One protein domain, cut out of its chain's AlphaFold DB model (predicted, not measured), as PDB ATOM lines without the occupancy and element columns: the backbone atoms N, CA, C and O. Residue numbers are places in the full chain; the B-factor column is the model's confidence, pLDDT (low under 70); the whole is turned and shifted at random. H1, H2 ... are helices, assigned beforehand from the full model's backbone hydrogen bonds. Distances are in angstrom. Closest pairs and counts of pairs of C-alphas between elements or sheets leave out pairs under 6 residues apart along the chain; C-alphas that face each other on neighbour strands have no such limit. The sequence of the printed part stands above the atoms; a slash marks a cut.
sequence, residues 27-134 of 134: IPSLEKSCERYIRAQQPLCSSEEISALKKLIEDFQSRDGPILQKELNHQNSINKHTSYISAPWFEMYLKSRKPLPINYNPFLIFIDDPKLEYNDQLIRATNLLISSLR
ATOM      1  N   ILE A  27     199.253 214.331 142.825       98.56
ATOM      2  CA  ILE A  27     200.381 214.923 142.109       98.56
ATOM      3  C   ILE A  27     201.067 213.791 141.325       98.56
ATOM      4  O   ILE A  27     201.450 212.790 141.936       98.56
ATOM      5  N   PRO A  28     201.213 213.898 139.992       98.44
ATOM      6  CA  PRO A  28     201.938 212.902 139.205       98.44
ATOM      7  C   PRO A  28     203.426 212.867 139.581       98.44
ATOM      8  O   PRO A  28     203.985 213.862 140.046       98.44
ATOM      9  N   SER A  29     204.092 211.733 139.347       98.38
ATOM     10  CA  SER A  29     205.547 211.673 139.498       98.38
ATOM     11  C   SER A  29     206.233 212.590 138.482       98.38
ATOM     12  O   SER A  29     205.761 212.748 137.351       98.38
ATOM     13  N   LEU A  30     207.370 213.166 138.881       98.56
ATOM     14  CA  LEU A  30     208.176 214.036 138.025       98.56
ATOM     15  C   LEU A  30     208.538 213.340 136.703       98.56
ATOM     16  O   LEU A  30     208.321 213.895 135.630       98.56
ATOM     17  N   GLU A  31     208.997 212.089 136.782       98.25
ATOM     18  CA  GLU A  31     209.349 211.261 135.624       98.25
ATOM     19  C   GLU A  31     208.195 211.149 134.619       98.25
ATOM     20  O   GLU A  31     208.365 211.439 133.434       98.25
ATOM     21  N   LYS A  32     206.991 210.798 135.095       98.50
ATOM     22  CA  LYS A  32     205.823 210.623 134.222       98.50
ATOM     23  C   LYS A  32     205.349 211.940 133.623       98.50
ATOM     24  O   LYS A  32     204.890 211.944 132.481       98.50
ATOM     25  N   SER A  33     205.453 213.043 134.360       98.50
ATOM     26  CA  SER A  33     205.141 214.377 133.840       98.50
ATOM     27  C   SER A  33     206.092 214.770 132.708       98.50
ATOM     28  O   SER A  33     205.631 215.176 131.643       98.50
ATOM     29  N   CYS A  34     207.398 214.569 132.889       98.50
ATOM     30  CA  CYS A  34     208.413 214.823 131.867       98.50
ATOM     31  C   CYS A  34     208.248 213.927 130.626       98.50
ATOM     32  O   CYS A  34     208.285 214.428 129.505       98.50
ATOM     33  N   GLU A  35     208.001 212.624 130.807       98.31
ATOM     34  CA  GLU A  35     207.747 211.680 129.706       98.31
ATOM     35  C   GLU A  35     206.546 212.129 128.857       98.31
ATOM     36  O   GLU A  35     206.612 212.187 127.626       98.31
ATOM     37  N   ARG A  36     205.439 212.486 129.523       98.62
ATOM     38  CA  ARG A  36     204.225 212.983 128.862       98.62
ATOM     39  C   ARG A  36     204.468 214.312 128.157       98.62
ATOM     40  O   ARG A  36     203.942 214.502 127.065       98.62
ATOM     41  N   TYR A  37     205.266 215.198 128.751       98.50
ATOM     42  CA  TYR A  37     205.614 216.476 128.141       98.50
ATOM     43  C   TYR A  37     206.399 216.282 126.838       98.50
ATOM     44  O   TYR A  37     205.984 216.825 125.819       98.50
ATOM     45  N   ILE A  38     207.431 215.426 126.815       98.25
ATOM     46  CA  ILE A  38     208.167 215.095 125.577       98.25
ATOM     47  C   ILE A  38     207.212 214.556 124.513       98.25
ATOM     48  O   ILE A  38     207.221 215.031 123.379       98.25
ATOM     49  N   ARG A  39     206.361 213.587 124.876       98.25
ATOM     50  CA  ARG A  39     205.391 212.988 123.946       98.25
ATOM     51  C   ARG A  39     204.438 214.027 123.354       98.25
ATOM     52  O   ARG A  39     204.116 213.946 122.176       98.25
ATOM     53  N   ALA A  40     204.003 215.003 124.150       98.38
ATOM     54  CA  ALA A  40     203.129 216.075 123.685       98.38
ATOM     55  C   ALA A  40     203.822 217.040 122.706       98.38
ATOM     56  O   ALA A  40     203.143 217.623 121.868       98.38
ATOM     57  N   GLN A  41     205.150 217.194 122.789       98.31
ATOM     58  CA  GLN A  41     205.920 218.045 121.872       98.31
ATOM     59  C   GLN A  41     206.295 217.343 120.562       98.31
ATOM     60  O   GLN A  41     206.459 218.008 119.546       98.31
ATOM     61  N   GLN A  42     206.398 216.008 120.549       96.81
ATOM     62  CA  GLN A  42     206.767 215.233 119.353       96.81
ATOM     63  C   GLN A  42     206.011 215.601 118.063       96.81
ATOM     64  O   GLN A  42     206.668 215.685 117.031       96.81
ATOM     65  N   PRO A  43     204.680 215.823 118.062       97.88
ATOM     66  CA  PRO A  43     203.969 216.201 116.839       97.88
ATOM     67  C   PRO A  43     204.111 217.686 116.457       97.88
ATOM     68  O   PRO A  43     203.616 218.075 115.405       97.88
ATOM     69  N   LEU A  44     204.721 218.517 117.308       97.94
ATOM     70  CA  LEU A  44     204.808 219.973 117.133       97.94
ATOM     71  C   LEU A  44     206.216 220.454 116.756       97.94
ATOM     72  O   LEU A  44     206.348 221.547 116.214       97.94
ATOM     73  N   CYS A  45     207.245 219.660 117.059       97.56
ATOM     74  CA  CYS A  45     208.649 220.054 116.966       97.56
ATOM     75  C   CYS A  45     209.431 219.198 115.963       97.56
ATOM     76  O   CYS A  45     209.094 218.036 115.718       97.56
ATOM     77  N   SER A  46     210.523 219.745 115.427       98.19
ATOM     78  CA  SER A  46     211.469 218.979 114.613       98.19
ATOM     79  C   SER A  46     212.246 217.953 115.449       98.19
ATOM     80  O   SER A  46     212.302 218.007 116.682       98.19
ATOM     81  N   SER A  47     212.904 217.011 114.773       97.19
ATOM     82  CA  SER A  47     213.768 216.016 115.420       97.19
ATOM     83  C   SER A  47     214.902 216.660 116.228       97.19
ATOM     84  O   SER A  47     215.242 216.187 117.316       97.19
ATOM     85  N   GLU A  48     215.474 217.751 115.718       98.00
ATOM     86  CA  GLU A  48     216.549 218.513 116.358       98.00
ATOM     87  C   GLU A  48     216.050 219.203 117.633       98.00
ATOM     88  O   GLU A  48     216.688 219.096 118.683       98.00
ATOM     89  N   GLU A  49     214.878 219.841 117.572       98.25
ATOM     90  CA  GLU A  49     214.230 220.484 118.721       98.25
ATOM     91  C   GLU A  49     213.876 219.467 119.811       98.25
ATOM     92  O   GLU A  49     214.147 219.701 120.989       98.25
ATOM     93  N   ILE A  50     213.348 218.296 119.438       98.25
ATOM     94  CA  ILE A  50     213.063 217.211 120.389       98.25
ATOM     95  C   ILE A  50     214.344 216.685 121.043       98.25
ATOM     96  O   ILE A  50     214.343 216.375 122.236       98.25
ATOM     97  N   SER A  51     215.444 216.584 120.294       98.00
ATOM     98  CA  SER A  51     216.741 216.178 120.843       98.00
ATOM     99  C   SER A  51     217.257 217.186 121.875       98.00
ATOM    100  O   SER A  51     217.682 216.797 122.966       98.00
ATOM    101  N   ALA A  52     217.156 218.485 121.579       98.31
ATOM    102  CA  ALA A  52     217.503 219.545 122.523       98.31
ATOM    103  C   ALA A  52     216.594 219.530 123.766       98.31
ATOM    104  O   ALA A  52     217.085 219.601 124.893       98.31
ATOM    105  N   LEU A  53     215.283 219.359 123.573       98.19
ATOM    106  CA  LEU A  53     214.294 219.289 124.648       98.19
ATOM    107  C   LEU A  53     214.573 218.140 125.623       98.19
ATOM    108  O   LEU A  53     214.502 218.333 126.835       98.19
ATOM    109  N   LYS A  54     214.907 216.949 125.112       98.19
ATOM    110  CA  LYS A  54     215.238 215.789 125.953       98.19
ATOM    111  C   LYS A  54     216.401 216.084 126.898       98.19
ATOM    112  O   LYS A  54     216.276 215.815 128.086       98.19
ATOM    113  N   LYS A  55     217.466 216.723 126.404       98.25
ATOM    114  CA  LYS A  55     218.622 217.116 127.231       98.25
ATOM    115  C   LYS A  55     218.238 218.108 128.332       98.25
ATOM    116  O   LYS A  55     218.674 217.959 129.466       98.25
ATOM    117  N   LEU A  56     217.398 219.097 128.015       98.38
ATOM    118  CA  LEU A  56     216.902 220.062 129.006       98.38
ATOM    119  C   LEU A  56     216.057 219.377 130.087       98.38
ATOM    120  O   LEU A  56     216.152 219.716 131.264       98.38
ATOM    121  N   ILE A  57     215.238 218.401 129.697       98.31
ATOM    122  CA  ILE A  57     214.410 217.638 130.632       98.31
ATOM    123  C   ILE A  57     215.263 216.722 131.508       98.31
ATOM    124  O   ILE A  57     214.982 216.620 132.698       98.31
ATOM    125  N   GLU A  58     216.305 216.096 130.966       98.25
ATOM    126  CA  GLU A  58     217.271 215.308 131.742       98.25
ATOM    127  C   GLU A  58     218.007 216.175 132.783       98.25
ATOM    128  O   GLU A  58     218.114 215.788 133.951       98.25
ATOM    129  N   ASP A  59     218.448 217.383 132.408       98.44
ATOM    130  CA  ASP A  59     219.052 218.345 133.348       98.44
ATOM    131  C   ASP A  59     218.045 218.767 134.434       98.44
ATOM    132  O   ASP A  59     218.338 218.707 135.628       98.44
ATOM    133  N   PHE A  60     216.804 219.080 134.048       98.62
ATOM    134  CA  PHE A  60     215.743 219.410 135.000       98.62
ATOM    135  C   PHE A  60     215.437 218.251 135.959       98.62
ATOM    136  O   PHE A  60     215.293 218.463 137.161       98.62
ATOM    137  N   GLN A  61     215.363 217.016 135.458       97.88
ATOM    138  CA  GLN A  61     215.088 215.830 136.268       97.88
ATOM    139  C   GLN A  61     216.206 215.496 137.253       97.88
ATOM    140  O   GLN A  61     215.926 214.919 138.303       97.88
ATOM    141  N   SER A  62     217.452 215.841 136.930       97.19
ATOM    142  CA  SER A  62     218.608 215.565 137.786       97.19
ATOM    143  C   SER A  62     218.916 216.687 138.781       97.19
ATOM    144  O   SER A  62     219.564 216.425 139.795       97.19
ATOM    145  N   ARG A  63     218.439 217.914 138.533       97.69
ATOM    146  CA  ARG A  63     218.769 219.103 139.336       97.69
ATOM    147  C   ARG A  63     217.550 219.716 140.020       97.69
ATOM    148  O   ARG A  63     217.217 219.341 141.143       97.69
ATOM    149  N   ASP A  64     216.884 220.658 139.358       98.50
ATOM    150  CA  ASP A  64     215.872 221.512 139.992       98.50
ATOM    151  C   ASP A  64     214.532 220.793 140.195       98.50
ATOM    152  O   ASP A  64     213.832 221.016 141.186       98.50
ATOM    153  N   GLY A  65     214.174 219.886 139.285       98.62
ATOM    154  CA  GLY A  65     212.907 219.160 139.285       98.62
ATOM    155  C   GLY A  65     212.634 218.403 140.588       98.62
ATOM    156  O   GLY A  65     211.562 218.597 141.162       98.62
ATOM    157  N   PRO A  66     213.564 217.583 141.115       98.69
ATOM    158  CA  PRO A  66     213.388 216.907 142.401       98.69
ATOM    159  C   PRO A  66     213.166 217.861 143.582       98.69
ATOM    160  O   PRO A  66     212.351 217.563 144.459       98.69
ATOM    161  N   ILE A  67     213.850 219.012 143.603       98.69
ATOM    162  CA  ILE A  67     213.719 220.026 144.661       98.69
ATOM    163  C   ILE A  67     212.313 220.633 144.619       98.69
ATOM    164  O   ILE A  67     211.605 220.641 145.627       98.69
ATOM    165  N   LEU A  68     211.873 221.060 143.434       98.75
ATOM    166  CA  LEU A  68     210.547 221.642 143.223       98.75
ATOM    167  C   LEU A  68     209.423 220.627 143.467       98.75
ATOM    168  O   LEU A  68     208.420 220.955 144.096       98.75
ATOM    169  N   GLN A  69     209.590 219.375 143.031       98.69
ATOM    170  CA  GLN A  69     208.627 218.298 143.269       98.69
ATOM    171  C   GLN A  69     208.487 217.993 144.767       98.69
ATOM    172  O   GLN A  69     207.380 217.739 145.249       98.69
ATOM    173  N   LYS A  70     209.598 218.010 145.516       98.69
ATOM    174  CA  LYS A  70     209.585 217.832 146.973       98.69
ATOM    175  C   LYS A  70     208.821 218.964 147.653       98.69
ATOM    176  O   LYS A  70     207.975 218.676 148.495       98.69
ATOM    177  N   GLU A  71     209.067 220.209 147.254       98.62
ATOM    178  CA  GLU A  71     208.357 221.368 147.793       98.62
ATOM    179  C   GLU A  71     206.861 221.326 147.452       98.62
ATOM    180  O   GLU A  71     206.018 221.464 148.335       98.62
ATOM    181  N   LEU A  72     206.505 221.011 146.203       98.69
ATOM    182  CA  LEU A  72     205.114 220.845 145.778       98.69
ATOM    183  C   LEU A  72     204.384 219.779 146.610       98.69
ATOM    184  O   LEU A  72     203.259 219.989 147.073       98.69
ATOM    185  N   ASN A  73     205.033 218.634 146.832       98.50
ATOM    186  CA  ASN A  73     204.498 217.572 147.676       98.50
ATOM    187  C   ASN A  73     204.375 218.008 149.139       98.50
ATOM    188  O   ASN A  73     203.373 217.682 149.780       98.50
ATOM    189  N   HIS A  74     205.353 218.750 149.663       98.56
ATOM    190  CA  HIS A  74     205.307 219.296 151.014       98.56
ATOM    191  C   HIS A  74     204.122 220.256 151.186       98.56
ATOM    192  O   HIS A  74     203.282 220.022 152.058       98.56
ATOM    193  N   GLN A  75     203.976 221.241 150.296       98.44
ATOM    194  CA  GLN A  75     202.865 222.197 150.302       98.44
ATOM    195  C   GLN A  75     201.510 221.497 150.198       98.44
ATOM    196  O   GLN A  75     200.587 221.785 150.961       98.44
ATOM    197  N   ASN A  76     201.390 220.504 149.316       98.19
ATOM    198  CA  ASN A  76     200.189 219.682 149.241       98.19
ATOM    199  C   ASN A  76     199.960 218.898 150.546       98.19
ATOM    200  O   ASN A  76     198.825 218.761 150.991       98.19
ATOM    201  N   SER A  77     201.002 218.377 151.198       98.00
ATOM    202  CA  SER A  77     200.861 217.587 152.430       98.00
ATOM    203  C   SER A  77     200.322 218.392 153.618       98.00
ATOM    204  O   SER A  77     199.560 217.833 154.409       98.00
ATOM    205  N   ILE A  78     200.661 219.683 153.714       98.25
ATOM    206  CA  ILE A  78     200.209 220.575 154.795       98.25
ATOM    207  C   ILE A  78     198.859 221.249 154.481       98.25
ATOM    208  O   ILE A  78     198.126 221.602 155.399       98.25
ATOM    209  N   ASN A  79     198.459 221.323 153.205       98.06
ATOM    210  CA  ASN A  79     197.196 221.920 152.743       98.06
ATOM    211  C   ASN A  79     196.169 220.864 152.278       98.06
ATOM    212  O   ASN A  79     195.663 220.904 151.158       98.06
ATOM    213  N   LYS A  80     195.838 219.886 153.135       97.00
ATOM    214  CA  LYS A  80     194.990 218.728 152.755       97.00
ATOM    215  C   LYS A  80     193.529 219.056 152.428       97.00
ATOM    216  O   LYS A  80     192.861 218.228 151.819       97.00
ATOM    217  N   HIS A  81     193.046 220.222 152.849       97.31
ATOM    218  CA  HIS A  81     191.669 220.686 152.659       97.31
ATOM    219  C   HIS A  81     191.423 221.296 151.264       97.31
ATOM    220  O   HIS A  81     190.307 221.705 150.963       97.31
ATOM    221  N   THR A  82     192.457 221.378 150.422       98.06
ATOM    222  CA  THR A  82     192.397 221.903 149.051       98.06
ATOM    223  C   THR A  82     193.266 221.049 148.113       98.06
ATOM    224  O   THR A  82     193.790 220.002 148.504       98.06
ATOM    225  N   SER A  83     193.405 221.465 146.853       98.44
ATOM    226  CA  SER A  83     194.301 220.852 145.871       98.44
ATOM    227  C   SER A  83     195.504 221.746 145.573       98.44
ATOM    228  O   SER A  83     195.409 222.973 145.621       98.44
ATOM    229  N   TYR A  84     196.630 221.127 145.203       98.38
ATOM    230  CA  TYR A  84     197.889 221.829 144.914       98.38
ATOM    231  C   TYR A  84     197.779 222.889 143.803       98.38
ATOM    232  O   TYR A  84     198.622 223.777 143.720       98.38
ATOM    233  N   ILE A  85     196.765 222.780 142.937       98.38
ATOM    234  CA  ILE A  85     196.624 223.608 141.735       98.38
ATOM    235  C   ILE A  85     195.553 224.692 141.861       98.38
ATOM    236  O   ILE A  85     195.587 225.649 141.097       98.38
ATOM    237  N   SER A  86     194.616 224.585 142.811       98.25
ATOM    238  CA  SER A  86     193.455 225.485 142.862       98.25
ATOM    239  C   SER A  86     193.860 226.956 142.995       98.25
ATOM    240  O   SER A  86     193.466 227.769 142.160       98.25
ATOM    241  N   ALA A  87     194.690 227.295 143.986       98.12
ATOM    242  CA  ALA A  87     195.125 228.674 144.196       98.12
ATOM    243  C   ALA A  87     196.007 229.206 143.045       98.12
ATOM    244  O   ALA A  87     195.650 230.250 142.499       98.12
ATOM    245  N   PRO A  88     197.068 228.504 142.583       98.25
ATOM    246  CA  PRO A  88     197.843 228.952 141.423       98.25
ATOM    247  C   PRO A  88     196.993 229.172 140.163       98.25
ATOM    248  O   PRO A  88     197.216 230.130 139.424       98.25
ATOM    249  N   TRP A  89     195.994 228.315 139.929       98.25
ATOM    250  CA  TRP A  89     195.092 228.440 138.786       98.25
ATOM    251  C   TRP A  89     194.208 229.685 138.892       98.25
ATOM    252  O   TRP A  89     194.107 230.440 137.929       98.25
ATOM    253  N   PHE A  90     193.624 229.957 140.064       98.38
ATOM    254  CA  PHE A  90     192.884 231.201 140.296       98.38
ATOM    255  C   PHE A  90     193.772 232.435 140.134       98.38
ATOM    256  O   PHE A  90     193.385 233.382 139.449       98.38
ATOM    257  N   GLU A  91     194.975 232.418 140.710       98.38
ATOM    258  CA  GLU A  91     195.914 233.528 140.577       98.38
ATOM    259  C   GLU A  91     196.284 233.806 139.120       98.38
ATOM    260  O   GLU A  91     196.374 234.971 138.743       98.38
ATOM    261  N   MET A  92     196.460 232.772 138.288       98.19
ATOM    262  CA  MET A  92     196.751 232.931 136.859       98.19
ATOM    263  C   MET A  92     195.685 233.776 136.148       98.19
ATOM    264  O   MET A  92     196.030 234.682 135.387       98.19
ATOM    265  N   TYR A  93     194.397 233.521 136.406       97.88
ATOM    266  CA  TYR A  93     193.313 234.318 135.823       97.88
ATOM    267  C   TYR A  93     193.240 235.719 136.434       97.88
ATOM    268  O   TYR A  93     193.137 236.696 135.697       97.88
ATOM    269  N   LEU A  94     193.340 235.832 137.761       98.25
ATOM    270  CA  LEU A  94     193.197 237.112 138.466       98.25
ATOM    271  C   LEU A  94     194.361 238.081 138.211       98.25
ATOM    272  O   LEU A  94     194.164 239.295 138.225       98.25
ATOM    273  N   LYS A  95     195.570 237.565 137.963       98.19
ATOM    274  CA  LYS A  95     196.754 238.374 137.633       98.19
ATOM    275  C   LYS A  95     196.802 238.782 136.162       98.19
ATOM    276  O   LYS A  95     197.556 239.695 135.817       98.19
ATOM    277  N   SER A  96     196.030 238.138 135.287       98.19
ATOM    278  CA  SER A  96     196.018 238.500 133.874       98.19
ATOM    279  C   SER A  96     195.526 239.931 133.670       98.19
ATOM    280  O   SER A  96     194.544 240.375 134.257       98.19
ATOM    281  N   ARG A  97     196.221 240.661 132.795       98.12
ATOM    282  CA  ARG A  97     195.861 242.028 132.392       98.12
ATOM    283  C   ARG A  97     195.145 242.076 131.045       98.12
ATOM    284  O   ARG A  97     194.828 243.163 130.569       98.12
ATOM    285  N   LYS A  98     194.903 240.919 130.416       98.25
ATOM    286  CA  LYS A  98     194.134 240.854 129.171       98.25
ATOM    287  C   LYS A  98     192.661 241.183 129.456       98.25
ATOM    288  O   LYS A  98     192.152 240.773 130.499       98.25
ATOM    289  N   PRO A  99     191.960 241.877 128.544       98.12
ATOM    290  CA  PRO A  99     190.523 242.103 128.676       98.12
ATOM    291  C   PRO A  99     189.757 240.783 128.826       98.12
ATOM    292  O   PRO A  99     190.042 239.828 128.105       98.12
ATOM    293  N   LEU A 100     188.768 240.735 129.723       98.12
ATOM    294  CA  LEU A 100     187.930 239.544 129.915       98.12
ATOM    295  C   LEU A 100     187.157 239.118 128.649       98.12
ATOM    296  O   LEU A 100     187.144 237.917 128.355       98.12
ATOM    297  N   PRO A 101     186.540 240.043 127.877       97.88
ATOM    298  CA  PRO A 101     185.887 239.680 126.624       97.88
ATOM    299  C   PRO A 101     186.881 239.049 125.649       97.88
ATOM    300  O   PRO A 101     188.032 239.480 125.577       97.88
ATOM    301  N   ILE A 102     186.423 238.055 124.884       95.81
ATOM    302  CA  ILE A 102     187.197 237.288 123.887       95.81
ATOM    303  C   ILE A 102     188.267 236.370 124.502       95.81
ATOM    304  O   ILE A 102     188.381 235.220 124.092       95.81
ATOM    305  N   ASN A 103     189.041 236.840 125.484       97.81
ATOM    306  CA  ASN A 103     190.170 236.078 126.027       97.81
ATOM    307  C   ASN A 103     189.755 235.031 127.064       97.81
ATOM    308  O   ASN A 103     190.418 233.999 127.161       97.81
ATOM    309  N   TYR A 104     188.716 235.307 127.864       97.38
ATOM    310  CA  TYR A 104     188.379 234.467 129.016       97.38
ATOM    311  C   TYR A 104     186.909 234.128 129.162       97.38
ATOM    312  O   TYR A 104     186.630 233.001 129.540       97.38
ATOM    313  N   ASN A 105     185.988 235.060 128.906       98.12
ATOM    314  CA  ASN A 105     184.562 234.816 129.131       98.12
ATOM    315  C   ASN A 105     183.967 234.008 127.963       98.12
ATOM    316  O   ASN A 105     183.778 234.590 126.890       98.12
ATOM    317  N   PRO A 106     183.645 232.706 128.127       97.38
ATOM    318  CA  PRO A 106     182.847 231.987 127.141       97.38
ATOM    319  C   PRO A 106     181.364 232.348 127.303       97.38
ATOM    320  O   PRO A 106     180.952 232.914 128.318       97.38
ATOM    321  N   PHE A 107     180.539 231.952 126.338       97.44
ATOM    322  CA  PHE A 107     179.086 231.976 126.480       97.44
ATOM    323  C   PHE A 107     178.485 230.648 126.020       97.44
ATOM    324  O   PHE A 107     179.050 229.950 125.178       97.44
ATOM    325  N   LEU A 108     177.340 230.308 126.602       96.56
ATOM    326  CA  LEU A 108     176.486 229.212 126.162       96.56
ATOM    327  C   LEU A 108     175.217 229.817 125.566       96.56
ATOM    328  O   LEU A 108     174.754 230.863 126.021       96.56
ATOM    329  N   ILE A 109     174.657 229.153 124.561       96.69
ATOM    330  CA  ILE A 109     173.400 229.556 123.928       96.69
ATOM    331  C   ILE A 109     172.328 228.556 124.350       96.69
ATOM    332  O   ILE A 109     172.546 227.345 124.281       96.69
ATOM    333  N   PHE A 110     171.176 229.059 124.789       96.06
ATOM    334  CA  PHE A 110     170.006 228.219 125.016       96.06
ATOM    335  C   PHE A 110     169.353 227.861 123.686       96.06
ATOM    336  O   PHE A 110     169.206 228.714 122.814       96.06
ATOM    337  N   ILE A 111     168.902 226.616 123.564       96.94
ATOM    338  CA  ILE A 111     167.968 226.248 122.501       96.94
ATOM    339  C   ILE A 111     166.654 227.013 122.682       96.94
ATOM    340  O   ILE A 111     166.269 227.332 123.813       96.94
ATOM    341  N   ASP A 112     165.983 227.320 121.576       97.25
ATOM    342  CA  ASP A 112     164.658 227.937 121.607       97.25
ATOM    343  C   ASP A 112     163.630 227.027 122.276       97.25
ATOM    344  O   ASP A 112     163.734 225.797 122.219       97.25
ATOM    345  N   ASP A 113     162.648 227.644 122.939       97.69
ATOM    346  CA  ASP A 113     161.529 226.892 123.492       97.69
ATOM    347  C   ASP A 113     160.766 226.242 122.324       97.69
ATOM    348  O   ASP A 113     160.461 226.940 121.349       97.69
ATOM    349  N   PRO A 114     160.445 224.935 122.383       97.75
ATOM    350  CA  PRO A 114     159.662 224.269 121.343       97.75
ATOM    351  C   PRO A 114     158.320 224.954 121.052       97.75
ATOM    352  O   PRO A 114     157.771 224.792 119.962       97.75
ATOM    353  N   LYS A 115     157.780 225.705 122.020       97.56
ATOM    354  CA  LYS A 115     156.592 226.537 121.852       97.56
ATOM    355  C   LYS A 115     156.998 227.947 121.443       97.56
ATOM    356  O   LYS A 115     157.582 228.695 122.224       97.56
ATOM    357  N   LEU A 116     156.645 228.331 120.219       96.00
ATOM    358  CA  LEU A 116     157.036 229.618 119.639       96.00
ATOM    359  C   LEU A 116     156.592 230.811 120.496       96.00
ATOM    360  O   LEU A 116     157.365 231.749 120.665       96.00
ATOM    361  N   GLU A 117     155.407 230.755 121.104       97.06
ATOM    362  CA  GLU A 117     154.882 231.823 121.958       97.06
ATOM    363  C   GLU A 117     155.681 232.031 123.258       97.06
ATOM    364  O   GLU A 117     155.681 233.129 123.810       97.06
ATOM    365  N   TYR A 118     156.425 231.018 123.721       97.69
ATOM    366  CA  TYR A 118     157.315 231.125 124.887       97.69
ATOM    367  C   TYR A 118     158.660 231.775 124.545       97.69
ATOM    368  O   TYR A 118     159.440 232.057 125.455       97.69
ATOM    369  N   ASN A 119     158.928 232.039 123.261       97.31
ATOM    370  CA  ASN A 119     160.113 232.766 122.810       97.31
ATOM    371  C   ASN A 119     159.912 234.286 122.738       97.31
ATOM    372  O   ASN A 119     160.863 234.996 122.409       97.31
ATOM    373  N   ASP A 120     158.724 234.798 123.087       98.38
ATOM    374  CA  ASP A 120     158.536 236.229 123.340       98.38
ATOM    375  C   ASP A 120     159.527 236.720 124.409       98.38
ATOM    376  O   ASP A 120     159.762 236.046 125.415       98.38
ATOM    377  N   GLN A 121     160.117 237.899 124.197       98.12
ATOM    378  CA  GLN A 121     161.200 238.398 125.045       98.12
ATOM    379  C   GLN A 121     160.770 238.536 126.510       98.12
ATOM    380  O   GLN A 121     161.510 238.114 127.402       98.12
ATOM    381  N   LEU A 122     159.593 239.118 126.766       98.44
ATOM    382  CA  LEU A 122     159.108 239.356 128.122       98.44
ATOM    383  C   LEU A 122     158.773 238.030 128.807       98.44
ATOM    384  O   LEU A 122     159.169 237.811 129.955       98.44
ATOM    385  N   ILE A 123     158.094 237.128 128.096       98.31
ATOM    386  CA  ILE A 123     157.716 235.810 128.618       98.31
ATOM    387  C   ILE A 123     158.963 234.962 128.905       98.31
ATOM    388  O   ILE A 123     159.122 234.462 130.022       98.31
ATOM    389  N   ARG A 124     159.883 234.833 127.939       97.94
ATOM    390  CA  ARG A 124     161.098 234.014 128.076       97.94
ATOM    391  C   ARG A 124     162.010 234.548 129.170       97.94
ATOM    392  O   ARG A 124     162.463 233.767 130.003       97.94
ATOM    393  N   ALA A 125     162.239 235.861 129.218       98.19
ATOM    394  CA  ALA A 125     163.047 236.477 130.269       98.19
ATOM    395  C   ALA A 125     162.434 236.246 131.656       98.19
ATOM    396  O   ALA A 125     163.145 235.846 132.576       98.19
ATOM    397  N   THR A 126     161.116 236.419 131.799       98.19
ATOM    398  CA  THR A 126     160.408 236.169 133.065       98.19
ATOM    399  C   THR A 126     160.554 234.712 133.501       98.19
ATOM    400  O   THR A 126     160.936 234.443 134.639       98.19
ATOM    401  N   ASN A 127     160.331 233.763 132.592       96.75
ATOM    402  CA  ASN A 127     160.449 232.335 132.887       96.75
ATOM    403  C   ASN A 127     161.887 231.923 133.238       96.75
ATOM    404  O   ASN A 127     162.084 231.135 134.167       96.75
ATOM    405  N   LEU A 128     162.895 232.465 132.542       96.75
ATOM    406  CA  LEU A 128     164.311 232.222 132.841       96.75
ATOM    407  C   LEU A 128     164.718 232.813 134.192       96.75
ATOM    408  O   LEU A 128     165.418 232.146 134.951       96.75
ATOM    409  N   LEU A 129     164.261 234.024 134.522       96.88
ATOM    410  CA  LEU A 129     164.519 234.653 135.819       96.88
ATOM    411  C   LEU A 129     163.880 233.860 136.956       96.88
ATOM    412  O   LEU A 129     164.569 233.517 137.913       96.88
ATOM    413  N   ILE A 130     162.597 233.504 136.826       96.31
ATOM    414  CA  ILE A 130     161.901 232.673 137.816       96.31
ATOM    415  C   ILE A 130     162.634 231.344 137.988       96.31
ATOM    416  O   ILE A 130     162.887 230.930 139.111       96.31
ATOM    417  N   SER A 131     163.019 230.687 136.894       95.75
ATOM    418  CA  SER A 131     163.732 229.408 136.967       95.75
ATOM    419  C   SER A 131     165.130 229.548 137.575       95.75
ATOM    420  O   SER A 131     165.547 228.667 138.308       95.75
ATOM    421  N   SER A 132     165.844 230.647 137.324       95.50
ATOM    422  CA  SER A 132     167.183 230.884 137.890       95.50
ATOM    423  C   SER A 132     167.160 231.151 139.399       95.50
ATOM    424  O   SER A 132     168.177 230.972 140.064       95.50
ATOM    425  N   LEU A 133     166.024 231.610 139.929       94.38
ATOM    426  CA  LEU A 133     165.831 231.898 141.352       94.38
ATOM    427  C   LEU A 133     165.282 230.700 142.153       94.38
ATOM    428  O   LEU A 133     165.201 230.796 143.377       94.38
ATOM    429  N   ARG A 134     164.896 229.607 141.483       92.81
ATOM    430  CA  ARG A 134     164.312 228.385 142.069       92.81
ATOM    431  C   ARG A 134     165.316 227.232 142.150       92.81
ATOM    432  O   ARG A 134     165.043 226.272 142.913       92.81
TER     433      ARG A 134
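What this domain is: This is residues 27 to 134 of the 134 residues of a protein of Oncopeltus fasciatus (UniProt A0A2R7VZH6). This is an open, strung-out chain of helices: a helical hairpin of H1 and H2 at one end with H3 leading off from it, H4 and the short H5 strung along the way, and a bare stretch, residues 104 to 115, reaching to H6 and H7 at the far end. The two ends do not fold back on each other, and H4 touches no helix. The printed part has 108 residues, with seven named helices in the order H1 to H7 and no named strand; its class is all helix. It is extended, with a radius of gyration of the C-alphas of 23.8 A, and elongated, spanning 67 by 41 by 28 A.

How they stand to each other: Start at H1, residues 30 to 41, and go on to H2, residues 47 to 62: the two form a hairpin and touch, their closest C-alphas being those of Cys 34 and Ile 57, 6.7 A apart. They run opposite ways at a shallow tilt of 13 degrees. Next comes H3, residues 64 to 78, which meets H2 only through their link. H1 and H3 only just touch, with 3 pairs of C-alphas within 8 A; H1 does so with residue 30 alone and H3 with residues 65 to 69 alone. Their closest C-alphas are those of Leu 30 and Gln 69, 6.8 A apart, and they run opposite ways at a steep tilt of 62 degrees. Go on to H4, residues 86 to 95, which is apart from H3, and H5, residues 100 to 103, which is apart from H4. At the far end, H6, residues 116 to 119, and H7, residues 121 to 132, are close but not clearly touching; their closest C-alphas, of Tyr 118 and Arg 124, are 5.7 A apart. In H1, H2, H3, H4 and H7 every O i to N i+4 pair is within hydrogen-bond range. H5 and H6 are too short for such a pair; of the single O i to N i+3 pair in each, H5 has 0 within range and H6 has 1.

Where its parts are: Find C-alpha 30 at (208.176, 214.036, 138.025), where H1 begins; it runs 16.8 A. H2 covers 22.9 A, H3 21.6 A and H4 14.3 A. Look for C-alpha 86 at (193.455, 225.485, 142.862), where H4 begins. H7 runs 16.0 A and ends at C-alpha 132, (167.183, 230.884, 137.890).

The domain as a whole: The C-alphas farthest apart are those of Ser 62 and Glu 117, at 67.6 A. The link from H5 to H6, 12 residues, is long, and within it residues 105 to 111 stand free. The printed part has no cut, and no printed residue is under 70 in pLDDT; the mean of the printed part is 97.8.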